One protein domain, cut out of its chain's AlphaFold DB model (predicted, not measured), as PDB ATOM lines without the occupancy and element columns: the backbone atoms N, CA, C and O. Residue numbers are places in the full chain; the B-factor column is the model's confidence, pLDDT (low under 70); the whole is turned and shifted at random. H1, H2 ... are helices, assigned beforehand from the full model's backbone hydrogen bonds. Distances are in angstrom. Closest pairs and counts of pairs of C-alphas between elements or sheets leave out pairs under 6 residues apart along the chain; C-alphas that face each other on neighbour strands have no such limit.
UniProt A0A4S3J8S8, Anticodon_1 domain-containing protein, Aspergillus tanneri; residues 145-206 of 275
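Overview. This is residues 145 to 206 of the 275 residues of the protein "Anticodon_1 domain-containing protein" of Aspergillus tanneri (UniProt A0A4S3J8S8). H1, H2 and H3 make a compact up-and-down bundle, each running against the one before, and short H4 packs on residues 189 to 193 of H3. The 62 printed residues, all helix in class, have these four named helices in that order; the radius of gyration of the C-alphas is 10.7 A and the spans are 28 by 22 by 17 A.

Arrangement. H1, residues 145 to 159, and H2, residues 166 to 175, form a hairpin and only just touch, with 3 pairs of C-alphas within 8 A, the closest Tyr 149 and Val 173 at 7.3 A. H3, residues 179 to 195, is the hub; its closest C-alpha pair with H1 is Val 186 and Tyr 149, 6.9 A. H2 and H3 form a hairpin. H4, residues 200 to 204, is apart from H2. Every O i to N i+4 pair is within hydrogen-bond range in H2 and H4, 10 of 11 in H1, 11 of 13 in H3.

Along the chain. H1 begins at C-alpha 145 (9.691, -7.046, -31.416) and measures 22.2 A, H3 22.5 A; H4 ends at C-alpha 204 (23.457, -10.737, -30.090).

Size, cuts and confidence. The printed part has no cut and no long link. pLDDT is under 70 in 19 residues, among them 159 to 167.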
ATOM      1  N   TRP A 145       9.913  -6.291 -30.177       77.69
ATOM      2  CA  TRP A 145       9.691  -7.046 -31.416       77.69
ATOM      3  C   TRP A 145      10.992  -7.579 -32.026       77.69
ATOM      4  O   TRP A 145      10.973  -8.625 -32.675       77.69
ATOM      5  N   GLN A 146      12.125  -6.902 -31.804       75.75
ATOM      6  CA  GLN A 146      13.425  -7.315 -32.332       75.75
ATOM      7  C   GLN A 146      13.967  -8.575 -31.656       75.75
ATOM      8  O   GLN A 146      14.710  -9.316 -32.298       75.75
ATOM      9  N   GLU A 147      13.580  -8.852 -30.407       77.38
ATOM     10  CA  GLU A 147      14.042 -10.029 -29.656       77.38
ATOM     11  C   GLU A 147      13.679 -11.324 -30.373       77.38
ATOM     12  O   GLU A 147      14.547 -12.152 -30.636       77.38
ATOM     13  N   LYS A 148      12.431 -11.412 -30.844       79.12
ATOM     14  CA  LYS A 148      11.920 -12.569 -31.592       79.12
ATOM     15  C   LYS A 148      12.757 -12.883 -32.834       79.12
ATOM     16  O   LYS A 148      12.930 -14.043 -33.198       79.12
ATOM     17  N   TYR A 149      13.267 -11.852 -33.508       79.06
ATOM     18  CA  TYR A 149      14.094 -12.024 -34.703       79.06
ATOM     19  C   TYR A 149      15.560 -12.292 -34.367       79.06
ATOM     20  O   TYR A 149      16.239 -12.958 -35.144       79.06
ATOM     21  N   ILE A 150      16.054 -11.809 -33.226       79.69
ATOM     22  CA  ILE A 150      17.400 -12.124 -32.739       79.69
ATOM     23  C   ILE A 150      17.501 -13.596 -32.369       79.69
ATOM     24  O   ILE A 150      18.456 -14.239 -32.798       79.69
ATOM     25  N   ASP A 151      16.522 -14.133 -31.643       80.62
ATOM     26  CA  ASP A 151      16.495 -15.552 -31.278       80.62
ATOM     27  C   ASP A 151      16.458 -16.430 -32.531       80.62
ATOM     28  O   ASP A 151      17.238 -17.367 -32.667       80.62
ATOM     29  N   LEU A 152      15.659 -16.035 -33.526       78.88
ATOM     30  CA  LEU A 152      15.603 -16.701 -34.826       78.88
ATOM     31  C   LEU A 152      16.952 -16.665 -35.569       78.88
ATOM     32  O   LEU A 152      17.343 -17.660 -36.182       78.88
ATOM     33  N   VAL A 153      17.673 -15.537 -35.539       78.19
ATOM     34  CA  VAL A 153      19.012 -15.426 -36.150       78.19
ATOM     35  C   VAL A 153      20.048 -16.221 -35.358       78.19
ATOM     36  O   VAL A 153      20.936 -16.803 -35.976       78.19
ATOM     37  N   ARG A 154      19.931 -16.287 -34.030       81.00
ATOM     38  CA  ARG A 154      20.800 -17.089 -33.162       81.00
ATOM     39  C   ARG A 154      20.626 -18.576 -33.437       81.00
ATOM     40  O   ARG A 154      21.603 -19.236 -33.759       81.00
ATOM     41  N   GLU A 155      19.389 -19.067 -33.455       78.44
ATOM     42  CA  GLU A 155      19.075 -20.446 -33.844       78.44
ATOM     43  C   GLU A 155      19.603 -20.775 -35.245       78.44
ATOM     44  O   GLU A 155      20.170 -21.841 -35.467       78.44
ATOM     45  N   ALA A 156      19.434 -19.858 -36.204       74.56
ATOM     46  CA  ALA A 156      19.937 -20.048 -37.560       74.56
ATOM     47  C   ALA A 156      21.473 -20.040 -37.633       74.56
ATOM     48  O   ALA A 156      22.030 -20.730 -38.481       74.56
ATOM     49  N   PHE A 157      22.148 -19.271 -36.776       72.75
ATOM     50  CA  PHE A 157      23.606 -19.206 -36.698       72.75
ATOM     51  C   PHE A 157      24.194 -20.461 -36.039       72.75
ATOM     52  O   PHE A 157      25.107 -21.067 -36.594       72.75
ATOM     53  N   ASP A 158      23.618 -20.900 -34.919       70.94
ATOM     54  CA  ASP A 158      24.060 -22.085 -34.177       70.94
ATOM     55  C   ASP A 158      23.798 -23.380 -34.964       70.94
ATOM     56  O   ASP A 158      24.618 -24.300 -34.959       70.94
ATOM     57  N   ALA A 159      22.678 -23.451 -35.695       63.94
ATOM     58  CA  ALA A 159      22.325 -24.613 -36.512       63.94
ATOM     59  C   ALA A 159      23.154 -24.735 -37.805       63.94
ATOM     60  O   ALA A 159      23.260 -25.826 -38.368       63.94
ATOM     61  N   LEU A 160      23.730 -23.636 -38.306       55.38
ATOM     62  CA  LEU A 160      24.445 -23.590 -39.581       55.38
ATOM     63  C   LEU A 160      25.783 -22.885 -39.408       55.38
ATOM     64  O   LEU A 160      25.947 -21.724 -39.772       55.38
ATOM     65  N   ASN A 161      26.784 -23.648 -38.977       52.75
ATOM     66  CA  ASN A 161      28.141 -23.140 -38.817       52.75
ATOM     67  C   ASN A 161      28.744 -22.544 -40.117       52.75
ATOM     68  O   ASN A 161      29.779 -21.901 -40.035       52.75
ATOM     69  N   ILE A 162      28.163 -22.711 -41.324       51.69
ATOM     70  CA  ILE A 162      28.731 -22.130 -42.570       51.69
ATOM     71  C   ILE A 162      27.692 -21.622 -43.615       51.69
ATOM     72  O   ILE A 162      28.088 -21.026 -44.614       51.69
ATOM     73  N   SER A 163      26.365 -21.742 -43.439       53.03
ATOM     74  CA  SER A 163      25.418 -21.305 -44.496       53.03
ATOM     75  C   SER A 163      24.137 -20.657 -43.968       53.03
ATOM     76  O   SER A 163      23.167 -21.328 -43.640       53.03
ATOM     77  N   PHE A 164      24.090 -19.324 -43.953       58.12
ATOM     78  CA  PHE A 164      22.832 -18.588 -43.799       58.12
ATOM     79  C   PHE A 164      21.949 -18.807 -45.037       58.12
ATOM     80  O   PHE A 164      22.093 -18.096 -46.036       58.12
ATOM     81  N   ASN A 165      21.022 -19.767 -44.980       64.94
ATOM     82  CA  ASN A 165      20.052 -19.981 -46.050       64.94
ATOM     83  C   ASN A 165      18.995 -18.860 -46.036       64.94
ATOM     84  O   ASN A 165      17.995 -18.924 -45.317       64.94
ATOM     85  N   ASP A 166      19.222 -17.813 -46.838       65.56
ATOM     86  CA  ASP A 166      18.357 -16.623 -46.908       65.56
ATOM     87  C   ASP A 166      16.889 -16.969 -47.179       65.56
ATOM     88  O   ASP A 166      15.997 -16.293 -46.673       65.56
ATOM     89  N   LYS A 167      16.611 -18.026 -47.954       69.00
ATOM     90  CA  LYS A 167      15.231 -18.425 -48.268       69.00
ATOM     91  C   LYS A 167      14.476 -18.909 -47.035       69.00
ATOM     92  O   LYS A 167      13.325 -18.527 -46.845       69.00
ATOM     93  N   GLU A 168      15.115 -19.721 -46.200       71.44
ATOM     94  CA  GLU A 168      14.492 -20.259 -44.988       71.44
ATOM     95  C   GLU A 168      14.338 -19.183 -43.919       71.44
ATOM     96  O   GLU A 168      13.271 -19.064 -43.314       71.44
ATOM     97  N   LEU A 169      15.366 -18.349 -43.743       70.31
ATOM     98  CA  LEU A 169      15.337 -17.225 -42.812       70.31
ATOM     99  C   LEU A 169      14.223 -16.238 -43.185       70.31
ATOM    100  O   LEU A 169      13.388 -15.899 -42.349       70.31
ATOM    101  N   ASN A 170      14.135 -15.853 -44.462       71.88
ATOM    102  CA  ASN A 170      13.093 -14.950 -44.956       71.88
ATOM    103  C   ASN A 170      11.687 -15.563 -44.839       71.88
ATOM    104  O   ASN A 170      10.736 -14.847 -44.522       71.88
ATOM    105  N   ALA A 171      11.544 -16.877 -45.045       74.56
ATOM    106  CA  ALA A 171      10.273 -17.575 -44.861       74.56
ATOM    107  C   ALA A 171       9.844 -17.620 -43.383       74.56
ATOM    108  O   ALA A 171       8.671 -17.393 -43.087       74.56
ATOM    109  N   LYS A 172      10.775 -17.865 -42.449       72.94
ATOM    110  CA  LYS A 172      10.497 -17.823 -41.003       72.94
ATOM    111  C   LYS A 172      10.153 -16.402 -40.537       72.94
ATOM    112  O   LYS A 172       9.167 -16.226 -39.829       72.94
ATOM    113  N   VAL A 173      10.882 -15.386 -41.013       72.38
ATOM    114  CA  VAL A 173      10.572 -13.964 -40.762       72.38
ATOM    115  C   VAL A 173       9.176 -13.608 -41.281       72.38
ATOM    116  O   VAL A 173       8.410 -12.954 -40.581       72.38
ATOM    117  N   GLY A 174       8.805 -14.088 -42.472       70.81
ATOM    118  CA  GLY A 174       7.479 -13.866 -43.049       70.81
ATOM    119  C   GLY A 174       6.325 -14.461 -42.238       70.81
ATOM    120  O   GLY A 174       5.237 -13.893 -42.240       70.81
ATOM    121  N   LYS A 175       6.562 -15.562 -41.513       75.25
ATOM    122  CA  LYS A 175       5.565 -16.193 -40.632       75.25
ATOM    123  C   LYS A 175       5.349 -15.437 -39.317       75.25
ATOM    124  O   LYS A 175       4.276 -15.557 -38.739       75.25
ATOM    125  N   LEU A 176       6.336 -14.664 -38.861       68.75
ATOM    126  CA  LEU A 176       6.272 -13.885 -37.616       68.75
ATOM    127  C   LEU A 176       5.602 -12.507 -37.778       68.75
ATOM    128  O   LEU A 176       5.356 -11.832 -36.783       68.75
ATOM    129  N   GLY A 177       5.276 -12.096 -39.009       66.06
ATOM    130  CA  GLY A 177       4.712 -10.775 -39.308       66.06
ATOM    131  C   GLY A 177       5.783  -9.702 -39.556       66.06
ATOM    132  O   GLY A 177       6.973  -9.990 -39.584       66.06
ATOM    133  N   GLU A 178       5.360  -8.461 -39.828       67.94
ATOM    134  CA  GLU A 178       6.227  -7.266 -39.948       67.94
ATOM    135  C   GLU A 178       7.417  -7.343 -40.930       67.94
ATOM    136  O   GLU A 178       8.430  -6.653 -40.777       67.94
ATOM    137  N   MET A 179       7.276  -8.114 -42.013       67.50
ATOM    138  CA  MET A 179       8.349  -8.400 -42.978       67.50
ATOM    139  C   MET A 179       9.099  -7.148 -43.482       67.50
ATOM    140  O   MET A 179      10.315  -7.187 -43.657       67.50
ATOM    141  N   LYS A 180       8.409  -6.012 -43.664       72.38
ATOM    142  CA  LYS A 180       9.027  -4.756 -44.132       72.38
ATOM    143  C   LYS A 180      10.050  -4.160 -43.156       72.38
ATOM    144  O   LYS A 180      10.996  -3.531 -43.618       72.38
ATOM    145  N   LYS A 181       9.865  -4.332 -41.841       73.81
ATOM    146  CA  LYS A 181      10.784  -3.827 -40.802       73.81
ATOM    147  C   LYS A 181      11.784  -4.897 -40.368       73.81
ATOM    148  O   LYS A 181      12.966  -4.608 -40.203       73.81
ATOM    149  N   ALA A 182      11.323  -6.140 -40.254       76.50
ATOM    150  CA  ALA A 182      12.139  -7.252 -39.787       76.50
ATOM    151  C   ALA A 182      13.203  -7.697 -40.801       76.50
ATOM    152  O   ALA A 182      14.314  -8.051 -40.416       76.50
ATOM    153  N   MET A 183      12.911  -7.649 -42.106       78.31
ATOM    154  CA  MET A 183      13.842  -8.154 -43.120       78.31
ATOM    155  C   MET A 183      15.125  -7.311 -43.247       78.31
ATOM    156  O   MET A 183      16.207  -7.901 -43.218       78.31
ATOM    157  N   PRO A 184      15.070  -5.962 -43.299       80.62
ATOM    158  CA  PRO A 184      16.278  -5.136 -43.233       80.62
ATOM    159  C   PRO A 184      17.080  -5.347 -41.941       80.62
ATOM    160  O   PRO A 184      18.308  -5.374 -41.984       80.62
ATOM    161  N   PHE A 185      16.394  -5.540 -40.809       80.50
ATOM    162  CA  PHE A 185      17.025  -5.778 -39.511       80.50
ATOM    163  C   PHE A 185      17.818  -7.095 -39.491       80.50
ATOM    164  O   PHE A 185      19.013  -7.097 -39.192       80.50
ATOM    165  N   VAL A 186      17.191  -8.196 -39.909       79.88
ATOM    166  CA  VAL A 186      17.819  -9.524 -39.982       79.88
ATOM    167  C   VAL A 186      18.999  -9.543 -40.961       79.88
ATOM    168  O   VAL A 186      20.060 -10.083 -40.646       79.88
ATOM    169  N   GLN A 187      18.861  -8.900 -42.126       78.94
ATOM    170  CA  GLN A 187      19.960  -8.776 -43.090       78.94
ATOM    171  C   GLN A 187      21.125  -7.934 -42.539       78.94
ATOM    172  O   GLN A 187      22.291  -8.244 -42.789       78.94
ATOM    173  N   GLY A 188      20.830  -6.905 -41.738       78.69
ATOM    174  CA  GLY A 188      21.834  -6.131 -41.009       78.69
ATOM    175  C   GLY A 188      22.626  -6.979 -40.010       78.69
ATOM    176  O   GLY A 188      23.858  -6.937 -40.018       78.69
ATOM    177  N   LEU A 189      21.944  -7.801 -39.203       77.19
ATOM    178  CA  LEU A 189      22.592  -8.726 -38.261       77.19
ATOM    179  C   LEU A 189      23.467  -9.752 -38.988       77.19
ATOM    180  O   LEU A 189      24.627  -9.945 -38.627       77.19
ATOM    181  N   LYS A 190      22.959 -10.335 -40.080       76.38
ATOM    182  CA  LYS A 190      23.726 -11.250 -40.935       76.38
ATOM    183  C   LYS A 190      25.002 -10.597 -41.462       76.38
ATOM    184  O   LYS A 190      26.064 -11.211 -41.437       76.38
ATOM    185  N   LYS A 191      24.920  -9.353 -41.939       77.31
ATOM    186  CA  LYS A 191      26.091  -8.622 -42.432       77.31
ATOM    187  C   LYS A 191      27.159  -8.469 -41.344       77.31
ATOM    188  O   LYS A 191      28.332  -8.699 -41.627       77.31
ATOM    189  N   ARG A 192      26.762  -8.151 -40.109       74.88
ATOM    190  CA  ARG A 192      27.689  -8.029 -38.972       74.88
ATOM    191  C   ARG A 192      28.346  -9.364 -38.605       74.88
ATOM    192  O   ARG A 192      29.559  -9.415 -38.438       74.88
ATOM    193  N   LEU A 193      27.572 -10.451 -38.579       73.81
ATOM    194  CA  LEU A 193      28.075 -11.792 -38.250       73.81
ATOM    195  C   LEU A 193      28.976 -12.378 -39.349       73.81
ATOM    196  O   LEU A 193      30.041 -12.911 -39.066       73.81
ATOM    197  N   VAL A 194      28.566 -12.273 -40.617       73.50
ATOM    198  CA  VAL A 194      29.216 -12.987 -41.732       73.50
ATOM    199  C   VAL A 194      30.242 -12.125 -42.461       73.50
ATOM    200  O   VAL A 194      31.348 -12.585 -42.738       73.50
ATOM    201  N   GLN A 195      29.885 -10.886 -42.815       69.38
ATOM    202  CA  GLN A 195      30.755 -10.025 -43.628       69.38
ATOM    203  C   GLN A 195      31.772  -9.286 -42.762       69.38
ATOM    204  O   GLN A 195      32.949  -9.249 -43.112       69.38
ATOM    205  N   ASN A 196      31.330  -8.729 -41.629       67.56
ATOM    206  CA  ASN A 196      32.223  -8.023 -40.710       67.56
ATOM    207  C   ASN A 196      32.948  -8.972 -39.743       67.56
ATOM    208  O   ASN A 196      33.913  -8.548 -39.114       67.56
ATOM    209  N   LYS A 197      32.502 -10.235 -39.637       69.25
ATOM    210  CA  LYS A 197      33.042 -11.248 -38.713       69.25
ATOM    211  C   LYS A 197      33.114 -10.750 -37.263       69.25
ATOM    212  O   LYS A 197      34.068 -11.041 -36.546       69.25
ATOM    213  N   GLU A 198      32.119  -9.970 -36.845       69.50
ATOM    214  CA  GLU A 198      31.994  -9.527 -35.456       69.50
ATOM    215  C   GLU A 198      31.656 -10.724 -34.555       69.50
ATOM    216  O   GLU A 198      30.947 -11.642 -34.973       69.50
ATOM    217  N   ALA A 199      32.148 -10.710 -33.313       73.06
ATOM    218  CA  ALA A 199      31.882 -11.780 -32.358       73.06
ATOM    219  C   ALA A 199      30.358 -11.958 -32.161       73.06
ATOM    220  O   ALA A 199      29.679 -10.966 -31.865       73.06
ATOM    221  N   PRO A 200      29.814 -13.185 -32.289       73.25
ATOM    222  CA  PRO A 200      28.376 -13.439 -32.188       73.25
ATOM    223  C   PRO A 200      27.767 -12.890 -30.901       73.25
ATOM    224  O   PRO A 200      26.744 -12.209 -30.947       73.25
ATOM    225  N   ASP A 201      28.463 -13.062 -29.777       71.00
ATOM    226  CA  ASP A 201      28.044 -12.537 -28.477       71.00
ATOM    227  C   ASP A 201      27.876 -11.016 -28.488       71.00
ATOM    228  O   ASP A 201      26.936 -10.495 -27.904       71.00
ATOM    229  N   THR A 202      28.734 -10.285 -29.205       69.81
ATOM    230  CA  THR A 202      28.640  -8.818 -29.305       69.81
ATOM    231  C   THR A 202      27.449  -8.391 -30.160       69.81
ATOM    232  O   THR A 202      26.736  -7.447 -29.815       69.81
ATOM    233  N   VAL A 203      27.195  -9.099 -31.264       71.94
ATOM    234  CA  VAL A 203      26.064  -8.807 -32.154       71.94
ATOM    235  C   VAL A 203      24.734  -9.139 -31.471       71.94
ATOM    236  O   VAL A 203      23.790  -8.351 -31.546       71.94
ATOM    237  N   PHE A 204      24.666 -10.267 -30.762       72.25
ATOM    238  CA  PHE A 204      23.457 -10.737 -30.090       72.25
ATOM    239  C   PHE A 204      23.195 -10.070 -28.736       72.25
ATOM    240  O   PHE A 204      22.032  -9.931 -28.357       72.25
ATOM    241  N   ALA A 205      24.230  -9.606 -28.027       68.19
ATOM    242  CA  ALA A 205      24.068  -8.869 -26.771       68.19
ATOM    243  C   ALA A 205      23.404  -7.499 -26.956       68.19
ATOM    244  O   ALA A 205      23.029  -6.882 -25.960       68.19
ATOM    245  N   ARG A 206      23.250  -7.019 -28.203       70.81
ATOM    246  CA  ARG A 206      22.648  -5.713 -28.514       70.81
ATOM    247  C   ARG A 206      23.299  -4.572 -27.728       70.81
ATOM    248  O   ARG A 206      22.631  -3.641 -27.298       70.81
TER     249      ARG A 206